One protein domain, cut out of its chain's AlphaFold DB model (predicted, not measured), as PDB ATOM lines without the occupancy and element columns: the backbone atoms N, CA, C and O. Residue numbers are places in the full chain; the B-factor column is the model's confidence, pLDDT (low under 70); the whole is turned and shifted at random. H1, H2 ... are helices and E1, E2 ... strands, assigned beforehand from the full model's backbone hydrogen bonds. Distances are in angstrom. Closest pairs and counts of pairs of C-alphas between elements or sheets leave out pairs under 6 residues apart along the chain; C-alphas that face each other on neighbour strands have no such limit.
ATOM      1  N   PHE A   9      16.560 -33.034  35.929       35.22
ATOM      2  CA  PHE A   9      17.849 -32.408  35.657       35.22
ATOM      3  C   PHE A   9      18.442 -31.917  36.987       35.22
ATOM      4  O   PHE A   9      17.737 -31.209  37.708       35.22
ATOM      5  N   PRO A  10      19.694 -32.274  37.320       36.09
ATOM      6  CA  PRO A  10      20.461 -31.570  38.338       36.09
ATOM      7  C   PRO A  10      20.877 -30.164  37.852       36.09
ATOM      8  O   PRO A  10      20.869 -29.885  36.653       36.09
ATOM      9  N   ASP A  11      21.182 -29.316  38.833       35.56
ATOM     10  CA  ASP A  11      21.466 -27.869  38.869       35.56
ATOM     11  C   ASP A  11      22.334 -27.217  37.746       35.56
ATOM     12  O   ASP A  11      23.082 -27.899  37.046       35.56
ATOM     13  N   PRO A  12      22.241 -25.873  37.557       34.44
ATOM     14  CA  PRO A  12      23.020 -25.073  36.587       34.44
ATOM     15  C   PRO A  12      24.437 -24.736  37.110       34.44
ATOM     16  O   PRO A  12      24.700 -24.962  38.287       34.44
ATOM     17  N   PRO A  13      25.256 -23.958  36.371       38.78
ATOM     18  CA  PRO A  13      25.909 -24.210  35.085       38.78
ATOM     19  C   PRO A  13      27.271 -24.925  35.268       38.78
ATOM     20  O   PRO A  13      27.897 -24.835  36.318       38.78
ATOM     21  N   LEU A  14      27.787 -25.588  34.228       39.91
ATOM     22  CA  LEU A  14      29.201 -25.983  34.206       39.91
ATOM     23  C   LEU A  14      30.054 -24.711  34.059       39.91
ATOM     24  O   LEU A  14      30.213 -24.190  32.956       39.91
ATOM     25  N   GLU A  15      30.565 -24.198  35.177       47.09
ATOM     26  CA  GLU A  15      31.644 -23.209  35.213       47.09
ATOM     27  C   GLU A  15      32.931 -23.896  34.747       47.09
ATOM     28  O   GLU A  15      33.687 -24.467  35.529       47.09
ATOM     29  N   VAL A  16      33.169 -23.911  33.436       42.88
ATOM     30  CA  VAL A  16      34.444 -24.392  32.904       42.88
ATOM     31  C   VAL A  16      35.410 -23.215  32.923       42.88
ATOM     32  O   VAL A  16      35.416 -22.384  32.014       42.88
ATOM     33  N   GLY A  17      36.220 -23.126  33.978       43.56
ATOM     34  CA  GLY A  17      37.380 -22.241  33.977       43.56
ATOM     35  C   GLY A  17      38.278 -22.596  32.791       43.56
ATOM     36  O   GLY A  17      38.649 -23.755  32.614       43.56
ATOM     37  N   VAL A  18      38.611 -21.618  31.949       42.66
ATOM     38  CA  VAL A  18      39.636 -21.821  30.920       42.66
ATOM     39  C   VAL A  18      40.969 -21.978  31.654       42.66
ATOM     40  O   VAL A  18      41.335 -21.058  32.390       42.66
ATOM     41  N   PRO A  19      41.699 -23.098  31.489       41.28
ATOM     42  CA  PRO A  19      43.002 -23.270  32.114       41.28
ATOM     43  C   PRO A  19      43.922 -22.121  31.693       41.28
ATOM     44  O   PRO A  19      44.208 -21.947  30.507       41.28
ATOM     45  N   GLN A  20      44.350 -21.304  32.654       46.97
ATOM     46  CA  GLN A  20      45.343 -20.262  32.423       46.97
ATOM     47  C   GLN A  20      46.733 -20.866  32.658       46.97
ATOM     48  O   GLN A  20      47.055 -21.327  33.749       46.97
ATOM     49  N   TYR A  21      47.537 -20.909  31.601       40.31
ATOM     50  CA  TYR A  21      48.916 -21.395  31.622       40.31
ATOM     51  C   TYR A  21      49.855 -20.345  32.248       40.31
ATOM     52  O   TYR A  21      49.740 -19.163  31.919       40.31
ATOM     53  N   PRO A  22      50.873 -20.778  33.008       46.31
ATOM     54  CA  PRO A  22      50.779 -21.093  34.426       46.31
ATOM     55  C   PRO A  22      50.858 -19.809  35.280       46.31
ATOM     56  O   PRO A  22      51.915 -19.184  35.367       46.31
ATOM     57  N   THR A  23      49.786 -19.428  35.970       48.09
ATOM     58  CA  THR A  23      49.908 -18.519  37.122       48.09
ATOM     59  C   THR A  23      49.444 -19.194  38.406       48.09
ATOM     60  O   THR A  23      48.578 -20.071  38.362       48.09
ATOM     61  N   PRO A  24      50.043 -18.834  39.559       39.16
ATOM     62  CA  PRO A  24      49.651 -19.388  40.844       39.16
ATOM     63  C   PRO A  24      48.201 -19.000  41.110       39.16
ATOM     64  O   PRO A  24      47.895 -17.813  41.093       39.16
ATOM     65  N   ASN A  25      47.348 -20.009  41.317       40.09
ATOM     66  CA  ASN A  25      45.982 -19.939  41.843       40.09
ATOM     67  C   ASN A  25      45.343 -18.546  41.783       40.09
ATOM     68  O   ASN A  25      45.536 -17.740  42.694       40.09
ATOM     69  N   VAL A  26      44.517 -18.297  40.763       41.72
ATOM     70  CA  VAL A  26      43.523 -17.218  40.839       41.72
ATOM     71  C   VAL A  26      42.712 -17.459  42.123       41.72
ATOM     72  O   VAL A  26      42.089 -18.519  42.235       41.72
ATOM     73  N   PRO A  27      42.747 -16.557  43.120       37.03
ATOM     74  CA  PRO A  27      41.957 -16.724  44.325       37.03
ATOM     75  C   PRO A  27      40.488 -16.573  43.943       37.03
ATOM     76  O   PRO A  27      40.069 -15.498  43.524       37.03
ATOM     77  N   ASP A  28      39.742 -17.662  44.102       40.47
ATOM     78  CA  ASP A  28      38.286 -17.754  44.045       40.47
ATOM     79  C   ASP A  28      37.584 -17.203  42.790       40.47
ATOM     80  O   ASP A  28      37.567 -16.007  42.496       40.47
ATOM     81  N   PHE A  29      36.803 -18.087  42.163       43.38
ATOM     82  CA  PHE A  29      35.764 -17.783  41.167       43.38
ATOM     83  C   PHE A  29      34.729 -16.729  41.637       43.38
ATOM     84  O   PHE A  29      33.922 -16.255  40.840       43.38
ATOM     85  N   TYR A  30      34.769 -16.331  42.914       39.72
ATOM     86  CA  TYR A  30      33.888 -15.350  43.549       39.72
ATOM     87  C   TYR A  30      34.457 -13.926  43.633       39.72
ATOM     88  O   TYR A  30      33.743 -13.011  44.052       39.72
ATOM     89  N   THR A  31      35.714 -13.699  43.244       43.84
ATOM     90  CA  THR A  31      36.230 -12.333  43.082       43.84
ATOM     91  C   THR A  31      35.825 -11.795  41.707       43.84
ATOM     92  O   THR A  31      35.742 -12.538  40.731       43.84
ATOM     93  N   LYS A  32      35.541 -10.489  41.602       48.28
ATOM     94  CA  LYS A  32      35.055  -9.833  40.366       48.28
ATOM     95  C   LYS A  32      36.023  -9.912  39.169       48.28
ATOM     96  O   LYS A  32      35.711  -9.379  38.112       48.28
ATOM     97  N   ASP A  33      37.164 -10.577  39.320       46.72
ATOM     98  CA  ASP A  33      38.309 -10.481  38.421       46.72
ATOM     99  C   ASP A  33      38.578 -11.786  37.625       46.72
ATOM    100  O   ASP A  33      39.457 -11.820  36.760       46.72
ATOM    101  N   GLY A  34      37.803 -12.864  37.844       52.56
ATOM    102  CA  GLY A  34      37.863 -14.165  37.137       52.56
ATOM    103  C   GLY A  34      37.285 -14.178  35.699       52.56
ATOM    104  O   GLY A  34      36.531 -13.288  35.315       52.56
ATOM    105  N   HIS A  35      37.666 -15.154  34.854       54.91
ATOM    106  CA  HIS A  35      37.050 -15.369  33.534       54.91
ATOM    107  C   HIS A  35      35.784 -16.165  33.796       54.91
ATOM    108  O   HIS A  35      35.865 -17.337  34.165       54.91
ATOM    109  N   ILE A  36      34.628 -15.539  33.606       63.12
ATOM    110  CA  ILE A  36      33.355 -16.214  33.813       63.12
ATOM    111  C   ILE A  36      32.906 -16.734  32.456       63.12
ATOM    112  O   ILE A  36      32.505 -15.955  31.592       63.12
ATOM    113  N   VAL A  37      33.004 -18.050  32.263       68.19
ATOM    114  CA  VAL A  37      32.386 -18.734  31.127       68.19
ATOM    115  C   VAL A  37      31.131 -19.428  31.630       68.19
ATOM    116  O   VAL A  37      31.197 -20.406  32.370       68.19
ATOM    117  N   LEU A  38      29.977 -18.906  31.227       74.62
ATOM    118  CA  LEU A  38      28.677 -19.478  31.547       74.62
ATOM    119  C   LEU A  38      28.211 -20.350  30.381       74.62
ATOM    120  O   LEU A  38      28.084 -19.869  29.254       74.62
ATOM    121  N   VAL A  39      27.896 -21.614  30.658       78.44
ATOM    122  CA  VAL A  39      27.278 -22.519  29.680       78.44
ATOM    123  C   VAL A  39      25.776 -22.615  29.949       78.44
ATOM    124  O   VAL A  39      25.347 -23.074  31.006       78.44
ATOM    125  N   GLU A  40      24.962 -22.196  28.984       81.88
ATOM    126  CA  GLU A  40      23.499 -22.266  29.031       81.88
ATOM    127  C   GLU A  40      22.991 -23.324  28.045       81.88
ATOM    128  O   GLU A  40      23.347 -23.321  26.869       81.88
ATOM    129  N   LYS A  41      22.102 -24.211  28.499       80.75
ATOM    130  CA  LYS A  41      21.445 -25.215  27.653       80.75
ATOM    131  C   LYS A  41      20.056 -24.737  27.219       80.75
ATOM    132  O   LYS A  41      19.185 -24.514  28.056       80.75
ATOM    133  N   VAL A  42      19.816 -24.659  25.911       81.31
ATOM    134  CA  VAL A  42      18.544 -24.224  25.303       81.31
ATOM    135  C   VAL A  42      17.908 -25.377  24.523       81.31
ATOM    136  O   VAL A  42      18.601 -26.117  23.834       81.31
ATOM    137  N   SER A  43      16.587 -25.562  24.623       78.12
ATOM    138  CA  SER A  43      15.859 -26.595  23.863       78.12
ATOM    139  C   SER A  43      15.596 -26.136  22.425       78.12
ATOM    140  O   SER A  43      14.904 -25.138  22.213       78.12
ATOM    141  N   ALA A  44      16.111 -26.885  21.448       70.75
ATOM    142  CA  ALA A  44      15.898 -26.632  20.023       70.75
ATOM    143  C   ALA A  44      14.475 -27.020  19.577       70.75
ATOM    144  O   ALA A  44      13.860 -26.311  18.783       70.75
ATOM    145  N   GLU A  45      13.904 -28.078  20.167       67.88
ATOM    146  CA  GLU A  45      12.561 -28.601  19.846       67.88
ATOM    147  C   GLU A  45      11.421 -27.600  20.113       67.88
ATOM    148  O   GLU A  45      10.357 -27.687  19.506       67.88
ATOM    149  N   LYS A  46      11.630 -26.619  21.001       59.81
ATOM    150  CA  LYS A  46      10.632 -25.581  21.316       59.81
ATOM    151  C   LYS A  46      10.661 -24.378  20.362       59.81
ATOM    152  O   LYS A  46      10.027 -23.370  20.659       59.81
ATOM    153  N   GLY A  47      11.430 -24.435  19.270       59.97
ATOM    154  CA  GLY A  47      11.616 -23.299  18.356       59.97
ATOM    155  C   GLY A  47      12.359 -22.115  18.988       59.97
ATOM    156  O   GLY A  47      12.382 -21.026  18.428       59.97
ATOM    157  N   ALA A  48      12.968 -22.317  20.162       62.06
ATOM    158  CA  ALA A  48      13.737 -21.301  20.876       62.06
ATOM    159  C   ALA A  48      15.160 -21.127  20.312       62.06
ATOM    160  O   ALA A  48      15.888 -20.237  20.749       62.06
ATOM    161  N   TYR A  49      15.563 -21.974  19.360       68.56
ATOM    162  CA  TYR A  49      16.866 -21.908  18.719       68.56
ATOM    163  C   TYR A  49      16.802 -21.110  17.413       68.56
ATOM    164  O   TYR A  49      16.284 -21.588  16.409       68.56
ATOM    165  N   ASN A  50      17.391 -19.916  17.442       76.38
ATOM    166  CA  ASN A  50      17.816 -19.167  16.263       76.38
ATOM    167  C   ASN A  50      19.313 -18.881  16.427       76.38
ATOM    168  O   ASN A  50      19.663 -18.293  17.460       76.38
ATOM    169  N   PRO A  51      20.181 -19.251  15.462       79.81
ATOM    170  CA  PRO A  51      21.591 -18.877  15.490       79.81
ATOM    171  C   PRO A  51      21.725 -17.377  15.737       79.81
ATOM    172  O   PRO A  51      21.134 -16.562  15.028       79.81
ATOM    173  N   GLN A  52      22.438 -17.028  16.797       84.44
ATOM    174  CA  GLN A  52      22.652 -15.648  17.201       84.44
ATOM    175  C   GLN A  52      24.035 -15.193  16.714       84.44
ATOM    176  O   GLN A  52      24.957 -16.010  16.641       84.44
ATOM    177  N   PRO A  53      24.214 -13.908  16.377       85.25
ATOM    178  CA  PRO A  53      25.525 -13.398  16.006       85.25
ATOM    179  C   PRO A  53      26.499 -13.483  17.194       85.25
ATOM    180  O   PRO A  53      26.168 -13.125  18.323       85.25
ATOM    181  N   LEU A  54      27.720 -13.957  16.922       85.06
ATOM    182  CA  LEU A  54      28.821 -14.083  17.894       85.06
ATOM    183  C   LEU A  54      29.732 -12.840  17.907       85.06
ATOM    184  O   LEU A  54      30.866 -12.885  18.380       85.06
ATOM    185  N   ASP A  55      29.254 -11.728  17.344       80.00
ATOM    186  CA  ASP A  55      29.979 -10.457  17.209       80.00
ATOM    187  C   ASP A  55      29.920  -9.588  18.476       80.00
ATOM    188  O   ASP A  55      30.523  -8.517  18.536       80.00
ATOM    189  N   GLY A  56      29.199 -10.061  19.493       81.56
ATOM    190  CA  GLY A  56      29.028  -9.365  20.753       81.56
ATOM    191  C   GLY A  56      27.807  -8.475  20.879       81.56
ATOM    192  O   GLY A  56      27.634  -7.859  21.929       81.56
ATOM    193  N   SER A  57      26.947  -8.438  19.865       86.25
ATOM    194  CA  SER A  57      25.651  -7.757  19.941       86.25
ATOM    195  C   SER A  57      24.650  -8.457  20.871       86.25
ATOM    196  O   SER A  57      23.691  -7.833  21.328       86.25
ATOM    197  N   VAL A  58      24.878  -9.737  21.188       87.88
ATOM    198  CA  VAL A  58      24.000 -10.545  22.045       87.88
ATOM    199  C   VAL A  58      24.578 -10.679  23.448       87.88
ATOM    200  O   VAL A  58      25.662 -11.232  23.647       87.88
ATOM    201  N   VAL A  59      23.810 -10.194  24.424       89.38
ATOM    202  CA  VAL A  59      24.152 -10.169  25.851       89.38
ATOM    203  C   VAL A  59      23.222 -11.061  26.672       89.38
ATOM    204  O   VAL A  59      22.048 -11.256  26.336       89.38
ATOM    205  N   TYR A  60      23.743 -11.612  27.763       85.62
ATOM    206  CA  TYR A  60      22.981 -12.463  28.669       85.62
ATOM    207  C   TYR A  60      22.030 -11.628  29.543       85.62
ATOM    208  O   TYR A  60      22.443 -11.011  30.520       85.62
ATOM    209  N   ASN A  61      20.733 -11.651  29.220       84.38
ATOM    210  CA  ASN A  61      19.691 -10.860  29.900       84.38
ATOM    211  C   ASN A  61      18.668 -11.720  30.670       84.38
ATOM    212  O   ASN A  61      17.500 -11.348  30.802       84.38
ATOM    213  N   LYS A  62      19.045 -12.926  31.110       81.38
ATOM    214  CA  LYS A  62      18.122 -13.838  31.812       81.38
ATOM    215  C   LYS A  62      17.986 -13.479  33.299       81.38
ATOM    216  O   LYS A  62      18.650 -12.575  33.792       81.38
ATOM    217  N   ARG A  63      17.124 -14.212  34.023       69.69
ATOM    218  CA  ARG A  63      16.793 -13.987  35.451       69.69
ATOM    219  C   ARG A  63      18.032 -13.821  36.345       69.69
ATOM    220  O   ARG A  63      17.983 -13.051  37.294       69.69
ATOM    221  N   ASP A  64      19.120 -14.509  36.016       72.06
ATOM    222  CA  ASP A  64      20.361 -14.512  36.790       72.06
ATOM    223  C   ASP A  64      21.413 -13.502  36.302       72.06
ATOM    224  O   ASP A  64      22.525 -13.498  36.817       72.06
ATOM    225  N   ALA A  65      21.097 -12.628  35.338       71.44
ATOM    226  CA  ALA A  65      22.051 -11.649  34.805       71.44
ATOM    227  C   ALA A  65      22.639 -10.733  35.896       71.44
ATOM    228  O   ALA A  65      23.812 -10.392  35.838       71.44
ATOM    229  N   GLY A  66      21.859 -10.407  36.935       69.50
ATOM    230  CA  GLY A  66      22.320  -9.603  38.073       69.50
ATOM    231  C   GLY A  66      23.257 -10.321  39.053       69.50
ATOM    232  O   GLY A  66      23.743  -9.679  39.980       69.50
ATOM    233  N   LYS A  67      23.502 -11.631  38.888       69.31
ATOM    234  CA  LYS A  67      24.488 -12.379  39.691       69.31
ATOM    235  C   LYS A  67      25.921 -12.154  39.211       69.31
ATOM    236  O   LYS A  67      26.854 -12.411  39.963       69.31
ATOM    237  N   TRP A  68      26.089 -11.675  37.982       68.44
ATOM    238  CA  TRP A  68      27.390 -11.503  37.357       68.44
ATOM    239  C   TRP A  68      27.812 -10.034  37.421       68.44
ATOM    240  O   TRP A  68      27.000  -9.154  37.130       68.44
ATOM    241  N   PRO A  69      29.061  -9.740  37.824       63.19
ATOM    242  CA  PRO A  69      29.528  -8.365  37.978       63.19
ATOM    243  C   PRO A  69      29.646  -7.619  36.642       63.19
ATOM    244  O   PRO A  69      29.537  -6.395  36.636       63.19
ATOM    245  N   ASP A  70      29.802  -8.356  35.538       74.62
ATOM    246  CA  ASP A  70      30.008  -7.827  34.193       74.62
ATOM    247  C   ASP A  70      28.985  -8.363  33.187       74.62
ATOM    248  O   ASP A  70      28.363  -9.412  33.369       74.62
ATOM    249  N   THR A  71      28.855  -7.653  32.064       83.69
ATOM    250  CA  THR A  71      28.040  -8.102  30.929       83.69
ATOM    251  C   THR A  71      28.658  -9.346  30.290       83.69
ATOM    252  O   THR A  71      29.798  -9.306  29.825       83.69
ATOM    253  N   LEU A  72      27.889 -10.437  30.231       85.19
ATOM    254  CA  LEU A  72      28.259 -11.657  29.516       85.19
ATOM    255  C   LEU A  72      27.752 -11.603  28.074       85.19
ATOM    256  O   LEU A  72      26.586 -11.288  27.823       85.19
ATOM    257  N   TYR A  73      28.610 -11.973  27.134       88.69
ATOM    258  CA  TYR A  73      28.336 -11.968  25.707       88.69
ATOM    259  C   TYR A  73      28.362 -13.371  25.135       88.69
ATOM    260  O   TYR A  73      29.197 -14.185  25.523       88.69
ATOM    261  N   LEU A  74      27.481 -13.641  24.177       88.69
ATOM    262  CA  LEU A  74      27.473 -14.925  23.493       88.69
ATOM    263  C   LEU A  74      28.724 -15.057  22.618       88.69
ATOM    264  O   LEU A  74      28.971 -14.219  21.751       88.69
ATOM    265  N   VAL A  75      29.501 -16.115  22.841       87.06
ATOM    266  CA  VAL A  75      30.790 -16.342  22.163       87.06
ATOM    267  C   VAL A  75      30.832 -17.656  21.397       87.06
ATOM    268  O   VAL A  75      31.537 -17.754  20.397       87.06
ATOM    269  N   TYR A  76      30.010 -18.637  21.757       87.50
ATOM    270  CA  TYR A  76      29.883 -19.857  20.968       87.50
ATOM    271  C   TYR A  76      28.509 -20.491  21.124       87.50
ATOM    272  O   TYR A  76      27.853 -20.344  22.156       87.50
ATOM    273  N   GLN A  77      28.081 -21.205  20.087       87.44
ATOM    274  CA  GLN A  77      26.874 -22.019  20.105       87.44
ATOM    275  C   GLN A  77      27.206 -23.396  19.549       87.44
ATOM    276  O   GLN A  77      27.729 -23.506  18.442       87.44
ATOM    277  N   GLN A  78      26.866 -24.437  20.300       84.75
ATOM    278  CA  GLN A  78      27.084 -25.817  19.894       84.75
ATOM    279  C   GLN A  78      25.774 -26.602  19.981       84.75
ATOM    280  O   GLN A  78      25.261 -26.797  21.087       84.75
ATOM    281  N   PRO A  79      25.202 -27.060  18.855       82.75
ATOM    282  CA  PRO A  79      24.091 -27.999  18.904       82.75
ATOM    283  C   PRO A  79      24.556 -29.338  19.488       82.75
ATOM    284  O   PRO A  79      25.683 -29.771  19.248       82.75
ATOM    285  N   SER A  80      23.695 -29.992  20.266       81.19
ATOM    286  CA  SER A  80      23.930 -31.365  20.711       81.19
ATOM    287  C   SER A  80      23.870 -32.331  19.527       81.19
ATOM    288  O   SER A  80      23.206 -32.056  18.528       81.19
ATOM    289  N   GLU A  81      24.538 -33.482  19.642       77.81
ATOM    290  CA  GLU A  81      24.575 -34.504  18.580       77.81
ATOM    291  C   GLU A  81      23.178 -34.982  18.161       77.81
ATOM    292  O   GLU A  81      22.938 -35.275  16.993       77.81
ATOM    293  N   ASP A  82      22.235 -35.018  19.105       77.81
ATOM    294  CA  ASP A  82      20.841 -35.394  18.861       77.81
ATOM    295  C   ASP A  82      19.986 -34.261  18.258       77.81
ATOM    296  O   ASP A  82      18.811 -34.473  17.958       77.81
ATOM    297  N   GLY A  83      20.545 -33.055  18.103       78.31
ATOM    298  CA  GLY A  83      19.866 -31.866  17.584       78.31
ATOM    299  C   GLY A  83      18.766 -31.303  18.490       78.31
ATOM    300  O   GLY A  83      18.062 -30.376  18.088       78.31
ATOM    301  N   LYS A  84      18.586 -31.839  19.704       80.25
ATOM    302  CA  LYS A  84      17.477 -31.465  20.604       80.25
ATOM    303  C   LYS A  84      17.784 -30.261  21.477       80.25
ATOM    304  O   LYS A  84      16.864 -29.589  21.961       80.25
ATOM    305  N   PHE A  85      19.063 -29.974  21.681       81.25
ATOM    306  CA  PHE A  85      19.539 -28.888  22.519       81.25
ATOM    307  C   PHE A  85      20.643 -28.099  21.829       81.25
ATOM    308  O   PHE A  85      21.313 -28.579  20.920       81.25
ATOM    309  N   VAL A  86      20.847 -26.878  22.302       83.00
ATOM    310  CA  VAL A  86      21.982 -26.038  21.936       83.00
ATOM    311  C   VAL A  86      22.629 -25.528  23.210       83.00
ATOM    312  O   VAL A  86      21.940 -25.044  24.108       83.00
ATOM    313  N   LEU A  87      23.946 -25.672  23.294       84.88
ATOM    314  CA  LEU A  87      24.775 -25.095  24.339       84.88
ATOM    315  C   LEU A  87      25.250 -23.717  23.881       84.88
ATOM    316  O   LEU A  87      25.961 -23.602  22.885       84.88
ATOM    317  N   ASN A  88      24.846 -22.684  24.606       85.69
ATOM    318  CA  ASN A  88      25.339 -21.324  24.460       85.69
ATOM    319  C   ASN A  88      26.478 -21.108  25.454       85.69
ATOM    320  O   ASN A  88      26.297 -21.319  26.653       85.69
ATOM    321  N   PHE A  89      27.621 -20.645  24.971       85.25
ATOM    322  CA  PHE A  89      28.742 -20.234  25.804       85.25
ATOM    323  C   PHE A  89      28.749 -18.715  25.878       85.25
ATOM    324  O   PHE A  89      28.774 -18.042  24.842       85.25
ATOM    325  N   TRP A  90      28.733 -18.189  27.094       86.00
ATOM    326  CA  TRP A  90      28.731 -16.764  27.383       86.00
ATOM    327  C   TRP A  90      30.008 -16.381  28.128       86.00
ATOM    328  O   TRP A  90      30.395 -17.094  29.049       86.00
ATOM    329  N   ALA A  91      30.646 -15.266  27.767       84.62
ATOM    330  CA  ALA A  91      31.858 -14.780  28.432       84.62
ATOM    331  C   ALA A  91      31.843 -13.258  28.634       84.62
ATOM    332  O   ALA A  91      31.267 -12.534  27.821       84.62
ATOM    333  N   ASN A  92      32.468 -12.766  29.708       83.56
ATOM    334  CA  ASN A  92      32.666 -11.332  29.943       83.56
ATOM    335  C   ASN A  92      33.939 -10.807  29.261       83.56
ATOM    336  O   ASN A  92      34.931 -11.520  29.097       83.56
ATOM    337  N   ASP A  93      33.926  -9.523  28.896       82.88
ATOM    338  CA  ASP A  93      35.137  -8.827  28.460       82.88
ATOM    339  C   ASP A  93      36.017  -8.494  29.667       82.88
ATOM    340  O   ASP A  93      35.541  -7.941  30.656       82.88
ATOM    341  N   ARG A  94      37.322  -8.756  29.556       72.81
ATOM    342  CA  ARG A  94      38.313  -8.312  30.537       72.81
ATOM    343  C   ARG A  94      39.101  -7.123  30.013       72.81
ATOM    344  O   ARG A  94      39.524  -7.102  28.857       72.81
ATOM    345  N   THR A  95      39.382  -6.173  30.896       75.06
ATOM    346  CA  THR A  95      40.342  -5.104  30.597       75.06
ATOM    347  C   THR A  95      41.776  -5.640  30.660       75.06
ATOM    348  O   THR A  95      42.044  -6.645  31.318       75.06
ATOM    349  N   LEU A  96      42.723  -4.980  29.987       74.50
ATOM    350  CA  LEU A  96      44.150  -5.304  30.140       74.50
ATOM    351  C   LEU A  96      44.615  -5.076  31.588       74.50
ATOM    352  O   LEU A  96      45.278  -5.938  32.155       74.50
ATOM    353  N   ALA A  97      44.168  -3.977  32.204       75.94
ATOM    354  CA  ALA A  97      44.536  -3.601  33.568       75.94
ATOM    355  C   ALA A  97      44.101  -4.636  34.622       75.94
ATOM    356  O   ALA A  97      44.820  -4.850  35.592       75.94
ATOM    357  N   SER A  98      42.958  -5.305  34.428       73.81
ATOM    358  CA  SER A  98      42.515  -6.376  35.331       73.81
ATOM    359  C   SER A  98      43.251  -7.701  35.106       73.81
ATOM    360  O   SER A  98      43.267  -8.536  36.000       73.81
ATOM    361  N   GLN A  99      43.883  -7.901  33.945       75.75
ATOM    362  CA  GLN A  99      44.669  -9.100  33.631       75.75
ATOM    363  C   GLN A  99      46.152  -8.955  33.991       75.75
ATOM    364  O   GLN A  99      46.813  -9.955  34.273       75.75
ATOM    365  N   ASP A 100      46.673  -7.725  33.983       74.94
ATOM    366  CA  ASP A 100      48.085  -7.431  34.210       74.94
ATOM    367  C   ASP A 100      48.636  -8.085  35.496       74.94
ATOM    368  O   ASP A 100      49.655  -8.761  35.387       74.94
ATOM    369  N   PRO A 101      47.996  -8.014  36.681       73.31
ATOM    370  CA  PRO A 101      48.575  -8.576  37.904       73.31
ATOM    371  C   PRO A 101      48.605 -10.110  37.969       73.31
ATOM    372  O   PRO A 101      49.298 -10.648  38.827       73.31
ATOM    373  N   TRP A 102      47.867 -10.817  37.104       69.56
ATOM    374  CA  TRP A 102      47.538 -12.237  37.319       69.56
ATOM    375  C   TRP A 102      47.887 -13.168  36.161       69.56
ATOM    376  O   TRP A 102      47.844 -14.379  36.342       69.56
ATOM    377  N   ASN A 103      48.228 -12.647  34.983       74.69
ATOM    378  CA  ASN A 103      48.566 -13.472  33.823       74.69
ATOM    379  C   ASN A 103      50.020 -13.252  33.397       74.69
ATOM    380  O   ASN A 103      50.265 -12.738  32.303       74.69
ATOM    381  N   PHE A 104      50.985 -13.594  34.251       78.88
ATOM    382  CA  PHE A 104      52.402 -13.462  33.918       78.88
ATOM    383  C   PHE A 104      53.220 -14.690  34.319       78.88
ATOM    384  O   PHE A 104      53.115 -15.183  35.436       78.88
ATOM    385  N   GLY A 105      54.073 -15.152  33.410       81.31
ATOM    386  CA  GLY A 105      55.187 -16.038  33.725       81.31
ATOM    387  C   GLY A 105      56.433 -15.211  34.016       81.31
ATOM    388  O   GLY A 105      56.681 -14.217  33.327       81.31
ATOM    389  N   LEU A 106      57.205 -15.610  35.024       84.94
ATOM    390  CA  LEU A 106      58.543 -15.075  35.255       84.94
ATOM    391  C   LEU A 106      59.578 -16.079  34.770       84.94
ATOM    392  O   LEU A 106      59.562 -17.239  35.171       84.94
ATOM    393  N   ASP A 107      60.483 -15.583  33.950       88.38
ATOM    394  CA  ASP A 107      61.743 -16.216  33.599       88.38
ATOM    395  C   ASP A 107      62.879 -15.244  33.965       88.38
ATOM    396  O   ASP A 107      62.626 -14.123  34.417       88.38
ATOM    397  N   TYR A 108      64.134 -15.643  33.807       86.44
ATOM    398  CA  TYR A 108      65.281 -14.836  34.206       86.44
ATOM    399  C   TYR A 108      66.356 -14.855  33.133       86.44
ATOM    400  O   TYR A 108      66.814 -15.912  32.700       86.44
ATOM    401  N   SER A 109      66.832 -13.670  32.746       82.81
ATOM    402  CA  SER A 109      67.950 -13.580  31.810       82.81
ATOM    403  C   SER A 109      69.177 -14.245  32.429       82.81
ATOM    404  O   SER A 109      69.666 -13.815  33.476       82.81
ATOM    405  N   SER A 110      69.682 -15.291  31.770       79.19
ATOM    406  CA  SER A 110      70.864 -16.045  32.211       79.19
ATOM    407  C   SER A 110      70.742 -16.581  33.643       79.19
ATOM    408  O   SER A 110      71.724 -16.595  34.383       79.19
ATOM    409  N   ASN A 111      69.529 -16.984  34.042       78.69
ATOM    410  CA  ASN A 111      69.214 -17.497  35.378       78.69
ATOM    411  C   ASN A 111      69.522 -16.513  36.527       78.69
ATOM    412  O   ASN A 111      69.696 -16.942  37.667       78.69
ATOM    413  N   ASN A 112      69.603 -15.202  36.259       80.69
ATOM    414  CA  ASN A 112      69.880 -14.190  37.279       80.69
ATOM    415  C   ASN A 112      68.580 -13.529  37.794       80.69
ATOM    416  O   ASN A 112      67.967 -12.754  37.053       80.69
ATOM    417  N   PRO A 113      68.192 -13.731  39.072       83.06
ATOM    418  CA  PRO A 113      66.964 -13.173  39.645       83.06
ATOM    419  C   PRO A 113      66.849 -11.643  39.609       83.06
ATOM    420  O   PRO A 113      65.744 -11.113  39.681       83.06
ATOM    421  N   ALA A 114      67.967 -10.916  39.487       84.94
ATOM    422  CA  ALA A 114      67.971  -9.455  39.386       84.94
ATOM    423  C   ALA A 114      67.504  -8.932  38.012       84.94
ATOM    424  O   ALA A 114      67.220  -7.741  37.873       84.94
ATOM    425  N   PHE A 115      67.413  -9.804  37.003       87.25
ATOM    426  CA  PHE A 115      67.034  -9.456  35.632       87.25
ATOM    427  C   PHE A 115      65.858 -10.322  35.156       87.25
ATOM    428  O   PHE A 115      66.031 -11.184  34.287       87.25
ATOM    429  N   PRO A 116      64.662 -10.127  35.742       88.31
ATOM    430  CA  PRO A 116      63.478 -10.886  35.372       88.31
ATOM    431  C   PRO A 116      63.037 -10.595  33.932       88.31
ATOM    432  O   PRO A 116      63.192  -9.490  33.404       88.31
ATOM    433  N   ILE A 117      62.427 -11.605  33.328       88.69
ATOM    434  CA  ILE A 117      61.708 -11.569  32.063       88.69
ATOM    435  C   ILE A 117      60.257 -11.915  32.387       88.69
ATOM    436  O   ILE A 117      59.959 -13.015  32.843       88.69
ATOM    437  N   ALA A 118      59.345 -10.973  32.187       87.81
ATOM    438  CA  ALA A 118      57.932 -11.156  32.484       87.81
ATOM    439  C   ALA A 118      57.190 -11.396  31.175       87.81
ATOM    440  O   ALA A 118      57.098 -10.510  30.329       87.81
ATOM    441  N   THR A 119      56.637 -12.589  31.008       89.12
ATOM    442  CA  THR A 119      55.795 -12.921  29.859       89.12
ATOM    443  C   THR A 119      54.342 -12.820  30.277       89.12
ATOM    444  O   THR A 119      53.858 -13.677  31.009       89.12
ATOM    445  N   ARG A 120      53.640 -11.783  29.821       85.94
ATOM    446  CA  ARG A 120      52.214 -11.589  30.087       85.94
ATOM    447  C   ARG A 120      51.362 -12.124  28.950       85.94
ATOM    448  O   ARG A 120      51.614 -11.785  27.796       85.94
ATOM    449  N   THR A 121      50.326 -12.891  29.272       84.19
ATOM    450  CA  THR A 121      49.388 -13.431  28.279       84.19
ATOM    451  C   THR A 121      47.980 -12.924  28.554       84.19
ATOM    452  O   THR A 121      47.423 -13.112  29.629       84.19
ATOM    453  N   TYR A 122      47.372 -12.286  27.568       83.75
ATOM    454  CA  TYR A 122      46.051 -11.687  27.668       83.75
ATOM    455  C   TYR A 122      45.077 -12.397  26.740       83.75
ATOM    456  O   TYR A 122      45.433 -12.746  25.616       83.75
ATOM    457  N   ILE A 123      43.827 -12.525  27.176       83.19
ATOM    458  CA  ILE A 123      42.696 -12.817  26.296       83.19
ATOM    459  C   ILE A 123      41.889 -11.526  26.204       83.19
ATOM    460  O   ILE A 123      41.298 -11.078  27.189       83.19
ATOM    461  N   VAL A 124      41.916 -10.880  25.038       86.38
ATOM    462  CA  VAL A 124      41.253  -9.584  24.819       86.38
ATOM    463  C   VAL A 124      40.277  -9.650  23.654       86.38
ATOM    464  O   VAL A 124      40.507 -10.415  22.706       86.38
ATOM    465  N   PRO A 125      39.187  -8.864  23.685       87.94
ATOM    466  CA  PRO A 125      38.300  -8.741  22.539       87.94
ATOM    467  C   PRO A 125      39.086  -8.302  21.304       87.94
ATOM    468  O   PRO A 125      39.906  -7.382  21.372       87.94
ATOM    469  N   ARG A 126      38.801  -8.911  20.150       88.44
ATOM    470  CA  ARG A 126      39.414  -8.550  18.859       88.44
ATOM    471  C   ARG A 126      39.319  -7.055  18.568       88.44
ATOM    472  O   ARG A 126      40.261  -6.485  18.032       88.44
ATOM    473  N   SER A 127      38.195  -6.438  18.935       85.88
ATOM    474  CA  SER A 127      37.912  -5.012  18.748       85.88
ATOM    475  C   SER A 127      38.715  -4.092  19.671       85.88
ATOM    476  O   SER A 127      38.877  -2.918  19.355       85.88
ATOM    477  N   GLN A 128      39.219  -4.606  20.795       85.06
ATOM    478  CA  GLN A 128      39.988  -3.844  21.785       85.06
ATOM    479  C   GLN A 128      41.500  -4.076  21.667       85.06
ATOM    480  O   GLN A 128      42.283  -3.425  22.359       85.06
ATOM    481  N   TYR A 129      41.938  -4.994  20.801       87.06
ATOM    482  CA  TYR A 129      43.357  -5.226  20.578       87.06
ATOM    483  C   TYR A 129      44.017  -4.021  19.898       87.06
ATOM    484  O   TYR A 129      43.715  -3.696  18.750       87.06
ATOM    485  N   ALA A 130      44.988  -3.424  20.586       87.44
ATOM    486  CA  ALA A 130      45.891  -2.424  20.036       87.44
ATOM    487  C   ALA A 130      47.351  -2.860  20.227       87.44
ATOM    488  O   ALA A 130      47.735  -3.370  21.287       87.44
ATOM    489  N   THR A 131      48.176  -2.650  19.199       87.62
ATOM    490  CA  THR A 131      49.616  -2.903  19.283       87.62
ATOM    491  C   THR A 131      50.269  -1.891  20.215       87.62
ATOM    492  O   THR A 131      50.113  -0.687  20.024       87.62
ATOM    493  N   VAL A 132      51.017  -2.372  21.209       87.38
ATOM    494  CA  VAL A 132      51.843  -1.518  22.068       87.38
ATOM    495  C   VAL A 132      53.218  -1.377  21.425       87.38
ATOM    496  O   VAL A 132      53.786  -2.360  20.951       87.38
ATOM    497  N   SER A 133      53.751  -0.157  21.386       86.94
ATOM    498  CA  SER A 133      55.087   0.107  20.850       86.94
ATOM    499  C   SER A 133      56.154  -0.648  21.638       86.94
ATOM    500  O   SER A 133      56.141  -0.637  22.872       86.94
ATOM    501  N   LEU A 134      57.104  -1.255  20.927       85.31
ATOM    502  CA  LEU A 134      58.268  -1.876  21.549       85.31
ATOM    503  C   LEU A 134      59.031  -0.844  22.411       85.31
ATOM    504  O   LEU A 134      59.158   0.316  22.023       85.31
ATOM    505  N   GLY A 135      59.472  -1.232  23.611       82.62
ATOM    506  CA  GLY A 135      60.136  -0.349  24.583       82.62
ATOM    507  C   GLY A 135      59.244   0.413  25.565       82.62
ATOM    508  O   GLY A 135      59.768   1.059  26.480       82.62
ATOM    509  N   SER A 136      57.920   0.313  25.422       88.12
ATOM    510  CA  SER A 136      56.957   0.791  26.422       88.12
ATOM    511  C   SER A 136      57.180   0.120  27.782       88.12
ATOM    512  O   SER A 136      57.570  -1.048  27.851       88.12
ATOM    513  N   VAL A 137      56.943   0.869  28.858       86.06
ATOM    514  CA  VAL A 137      57.113   0.399  30.240       86.06
ATOM    515  C   VAL A 137      56.087  -0.671  30.604       86.06
ATOM    516  O   VAL A 137      54.932  -0.591  30.186       86.06
ATOM    517  N   ASP A 138      56.505  -1.656  31.400       87.44
ATOM    518  CA  ASP A 138      55.573  -2.598  32.016       87.44
ATOM    519  C   ASP A 138      54.629  -1.863  32.990       87.44
ATOM    520  O   ASP A 138      55.111  -1.088  33.828       87.44
ATOM    521  N   PRO A 139      53.302  -2.085  32.903       82.62
ATOM    522  CA  PRO A 139      52.320  -1.367  33.714       82.62
ATOM    523  C   PRO A 139      52.329  -1.751  35.202       82.62
ATOM    524  O   PRO A 139      51.824  -0.978  36.013       82.62
ATOM    525  N   VAL A 140      52.899  -2.901  35.585       81.62
ATOM    526  CA  VAL A 140      52.918  -3.382  36.982       81.62
ATOM    527  C   VAL A 140      54.263  -3.091  37.647       81.62
ATOM    528  O   VAL A 140      54.305  -2.620  38.779       81.62
ATOM    529  N   PHE A 141      55.374  -3.318  36.943       79.62
ATOM    530  CA  PHE A 141      56.735  -3.180  37.476       79.62
ATOM    531  C   PHE A 141      57.314  -1.757  37.350       79.62
ATOM    532  O   PHE A 141      58.532  -1.578  37.321       79.62
ATOM    533  N   GLY A 142      56.461  -0.728  37.269       69.81
ATOM    534  CA  GLY A 142      56.853   0.678  37.446       69.81
ATOM    535  C   GLY A 142      57.943   1.194  36.496       69.81
ATOM    536  O   GLY A 142      58.672   2.118  36.849       69.81
ATOM    537  N   GLY A 143      58.089   0.594  35.308       71.00
ATOM    538  CA  GLY A 143      59.109   0.962  34.319       71.00
ATOM    539  C   GLY A 143      60.483   0.307  34.474       71.00
ATOM    540  O   GLY A 143      61.357   0.585  33.654       71.00
ATOM    541  N   ALA A 144      60.670  -0.593  35.447       73.56
ATOM    542  CA  ALA A 144      61.884  -1.413  35.555       73.56
ATOM    543  C   ALA A 144      62.055  -2.373  34.362       73.56
ATOM    544  O   ALA A 144      63.173  -2.747  34.010       73.56
ATOM    545  N   MET A 145      60.942  -2.737  33.722       83.88
ATOM    546  CA  MET A 145      60.901  -3.633  32.575       83.88
ATOM    547  C   MET A 145      60.281  -2.929  31.372       83.88
ATOM    548  O   MET A 145      59.380  -2.094  31.510       83.88
ATOM    549  N   ARG A 146      60.762  -3.276  30.180       85.31
ATOM    550  CA  ARG A 146      60.282  -2.731  28.908       85.31
ATOM    551  C   ARG A 146      59.835  -3.853  27.995       85.31
ATOM    552  O   ARG A 146      60.450  -4.914  27.979       85.31
ATOM    553  N   ILE A 147      58.778  -3.610  27.227       86.38
ATOM    554  CA  ILE A 147      58.268  -4.594  26.275       86.38
ATOM    555  C   ILE A 147      59.322  -4.867  25.193       86.38
ATOM    556  O   ILE A 147      59.718  -3.984  24.428       86.38
ATOM    557  N   ALA A 148      59.789  -6.105  25.185       84.81
ATOM    558  CA  ALA A 148      60.779  -6.662  24.285       84.81
ATOM    559  C   ALA A 148      60.123  -7.261  23.041       84.81
ATOM    560  O   ALA A 148      60.628  -7.112  21.933       84.81
ATOM    561  N   SER A 149      58.981  -7.926  23.214       86.50
ATOM    562  CA  SER A 149      58.233  -8.503  22.104       86.50
ATOM    563  C   SER A 149      56.738  -8.523  22.392       86.50
ATOM    564  O   SER A 149      56.286  -8.486  23.539       86.50
ATOM    565  N   GLN A 150      55.957  -8.569  21.318       89.19
ATOM    566  CA  GLN A 150      54.523  -8.771  21.383       89.19
ATOM    567  C   GLN A 150      54.104  -9.718  20.265       89.19
ATOM    568  O   GLN A 150      54.483  -9.527  19.109       89.19
ATOM    569  N   LYS A 151      53.262 -10.690  20.596       90.69
ATOM    570  CA  LYS A 151      52.663 -11.621  19.647       90.69
ATOM    571  C   LYS A 151      51.150 -11.609  19.818       90.69
ATOM    572  O   LYS A 151      50.646 -11.640  20.935       90.69
ATOM    573  N   LYS A 152      50.425 -11.538  18.706       91.50
ATOM    574  CA  LYS A 152      48.984 -11.804  18.663       91.50
ATOM    575  C   LYS A 152      48.794 -13.185  18.061       91.50
ATOM    576  O   LYS A 152      49.338 -13.456  16.994       91.50
ATOM    577  N   GLU A 153      47.994 -14.008  18.715       88.94
ATOM    578  CA  GLU A 153      47.633 -15.337  18.251       88.94
ATOM    579  C   GLU A 153      46.118 -15.514  18.236       88.94
ATOM    580  O   GLU A 153      45.369 -14.983  19.062       88.94
ATOM    581  N   GLU A 154      45.669 -16.273  17.247       86.00
ATOM    582  CA  GLU A 154      44.308 -16.773  17.203       86.00
ATOM    583  C   GLU A 154      44.158 -17.893  18.235       86.00
ATOM    584  O   GLU A 154      45.038 -18.743  18.358       86.00
ATOM    585  N   LEU A 155      43.049 -17.904  18.980       79.44
ATOM    586  CA  LEU A 155      42.760 -19.021  19.880       79.44
ATOM    587  C   LEU A 155      42.587 -20.324  19.068       79.44
ATOM    588  O   LEU A 155      42.124 -20.246  17.922       79.44
ATOM    589  N   PRO A 156      42.922 -21.503  19.637       75.62
ATOM    590  CA  PRO A 156      42.862 -22.782  18.931       75.62
ATOM    591  C   PRO A 156      41.514 -23.067  18.266       75.62
ATOM    592  O   PRO A 156      40.455 -22.661  18.760       75.62
ATOM    593  N   ASP A 157      41.553 -23.815  17.162       72.94
ATOM    594  CA  ASP A 157      40.363 -24.347  16.502       72.94
ATOM    595  C   ASP A 157      39.527 -25.147  17.520       72.94
ATOM    596  O   ASP A 157      40.031 -26.053  18.178       72.94
ATOM    597  N   GLY A 158      38.253 -24.776  17.690       70.69
ATOM    598  CA  GLY A 158      37.351 -25.388  18.674       70.69
ATOM    599  C   GLY A 158      37.278 -24.686  20.036       70.69
ATOM    600  O   GLY A 158      36.404 -25.024  20.831       70.69
ATOM    601  N   ASN A 159      38.115 -23.676  20.313       76.62
ATOM    602  CA  ASN A 159      37.961 -22.878  21.531       76.62
ATOM    603  C   ASN A 159      36.692 -21.992  21.438       76.62
ATOM    604  O   ASN A 159      36.595 -21.179  20.509       76.62
ATOM    605  N   PRO A 160      35.744 -22.076  22.396       75.12
ATOM    606  CA  PRO A 160      34.483 -21.328  22.345       75.12
ATOM    607  C   PRO A 160      34.669 -19.803  22.425       75.12
ATOM    608  O   PRO A 160      33.777 -19.045  22.063       75.12
ATOM    609  N   LEU A 161      35.829 -19.312  22.860       80.44
ATOM    610  CA  LEU A 161      36.123 -17.879  22.918       80.44
ATOM    611  C   LEU A 161      36.647 -17.318  21.587       80.44
ATOM    612  O   LEU A 161      36.708 -16.100  21.405       80.44
ATOM    613  N   ARG A 162      37.027 -18.178  20.635       80.62
ATOM    614  CA  ARG A 162      37.735 -17.771  19.413       80.62
ATOM    615  C   ARG A 162      36.959 -16.768  18.561       80.62
ATOM    616  O   ARG A 162      37.578 -15.926  17.919       80.62
ATOM    617  N   SER A 163      35.630 -16.822  18.532       83.81
ATOM    618  CA  SER A 163      34.809 -15.920  17.707       83.81
ATOM    619  C   SER A 163      35.058 -14.436  18.021       83.81
ATOM    620  O   SER A 163      35.192 -13.623  17.107       83.81
ATOM    621  N   ARG A 164      35.220 -14.096  19.305       85.00
ATOM    622  CA  ARG A 164      35.308 -12.714  19.799       85.00
ATOM    623  C   ARG A 164      36.691 -12.333  20.317       85.00
ATOM    624  O   ARG A 164      37.049 -11.156  20.251       85.00
ATOM    625  N   TYR A 165      37.471 -13.290  20.815       87.38
ATOM    626  CA  TYR A 165      38.718 -13.021  21.529       87.38
ATOM    627  C   TYR A 165      39.960 -13.478  20.759       87.38
ATOM    628  O   TYR A 165      39.907 -14.378  19.920       87.38
ATOM    629  N   VAL A 166      41.091 -12.848  21.073       87.12
ATOM    630  CA  VAL A 166      42.435 -13.236  20.625       87.12
ATOM    631  C   VAL A 166      43.364 -13.350  21.824       87.12
ATOM    632  O   VAL A 166      43.194 -12.636  22.816       87.12
ATOM    633  N   ALA A 167      44.354 -14.233  21.712       85.56
ATOM    634  CA  ALA A 167      45.440 -14.309  22.671       85.56
ATOM    635  C   ALA A 167      46.508 -13.273  22.305       85.56
ATOM    636  O   ALA A 167      46.882 -13.112  21.141       85.56
ATOM    637  N   VAL A 168      46.998 -12.539  23.295       86.56
ATOM    638  CA  VAL A 168      48.080 -11.569  23.126       86.56
ATOM    639  C   VAL A 168      49.149 -11.897  24.137       86.56
ATOM    640  O   VAL A 168      48.898 -11.845  25.331       86.56
ATOM    641  N   GLN A 169      50.350 -12.186  23.673       89.19
ATOM    642  CA  GLN A 169      51.506 -12.380  24.527       89.19
ATOM    643  C   GLN A 169      52.392 -11.138  24.449       89.19
ATOM    644  O   GLN A 169      52.685 -10.651  23.355       89.19
ATOM    645  N   ARG A 170      52.813 -10.605  25.593       89.94
ATOM    646  CA  ARG A 170      53.804  -9.529  25.704       89.94
ATOM    647  C   ARG A 170      54.955 -10.014  26.560       89.94
ATOM    648  O   ARG A 170      54.732 -10.445  27.684       89.94
ATOM    649  N   VAL A 171      56.171  -9.915  26.049       90.44
ATOM    650  CA  VAL A 171      57.380 -10.209  26.818       90.44
ATOM    651  C   VAL A 171      57.995  -8.886  27.236       90.44
ATOM    652  O   VAL A 171      58.248  -8.029  26.390       90.44
ATOM    653  N   TYR A 172      58.220  -8.716  28.531       90.44
ATOM    654  CA  TYR A 172      58.902  -7.578  29.125       90.44
ATOM    655  C   TYR A 172      60.239  -8.040  29.695       90.44
ATOM    656  O   TYR A 172      60.323  -9.112  30.285       90.44
ATOM    657  N   GLU A 173      61.276  -7.224  29.553       90.12
ATOM    658  CA  GLU A 173      62.625  -7.536  30.033       90.12
ATOM    659  C   GLU A 173      63.252  -6.326  30.724       90.12
ATOM    660  O   GLU A 173      62.962  -5.173  30.380       90.12
ATOM    661  N   THR A 174      64.135  -6.586  31.688       88.81
ATOM    662  CA  THR A 174      64.972  -5.557  32.318       88.81
ATOM    663  C   THR A 174      66.092  -5.132  31.370       88.81
ATOM    664  O   THR A 174      66.892  -5.958  30.932       88.81
ATOM    665  N   ILE A 175      66.172  -3.832  31.066       83.88
ATOM    666  CA  ILE A 175      67.231  -3.253  30.228       83.88
ATOM    667  C   ILE A 175      67.889  -2.087  30.991       83.88
ATOM    668  O   ILE A 175      67.180  -1.144  31.353       83.88
TER     669      ILE A 175
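AT A GLANCE: This is residues 9 to 175 of the 814 residues of an uncharacterized protein of Aphanizomenon flos-aquae WA102 (UniProt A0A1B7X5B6). With little regular structure, 62 of 167 printed residues in named elements, this is a rod of two strongly twisted antiparallel sheets end to end, E1 E3 E2 and E4 E5 E7 E6, with short H1 on the link between them. Along the chain run E1 E2 E3 H1 E4 E5 E6 E7, mostly strand. It is only just loose, close to compact: radius of gyration of the C-alphas 18.7 A, spans 61 by 28 by 27 A.

IN THESE COORDINATES: E1, residues 37 to 43, begins at C-alpha 37 (32.386, -18.734, 31.127). E2 is residues 72 to 79, E3 85 to 92, H1 96 to 99, E4 104 to 108. E5, 116 to 125, E6, 145 to 154, and E7, 165 to 174, measure 28.3 A, 26.2 A and 29.3 A; C-alpha 174 is at (64.972, -5.557, 32.318).

HOW THE PARTS SIT: N 40 and O 88 of E1 and E3 are 2.8 A apart, within hydrogen-bond range; so are N 120 and O 170 of E5 and E7, 2.7 A. E3 and E5 are apart. H1, too short for an O i to N i+4 pair, only grazes the larger sheet.

THE WHOLE: Links E1 to E2 and E5 to E6 are long. The printed part has no cut; residues 9 to 37 are under pLDDT 70.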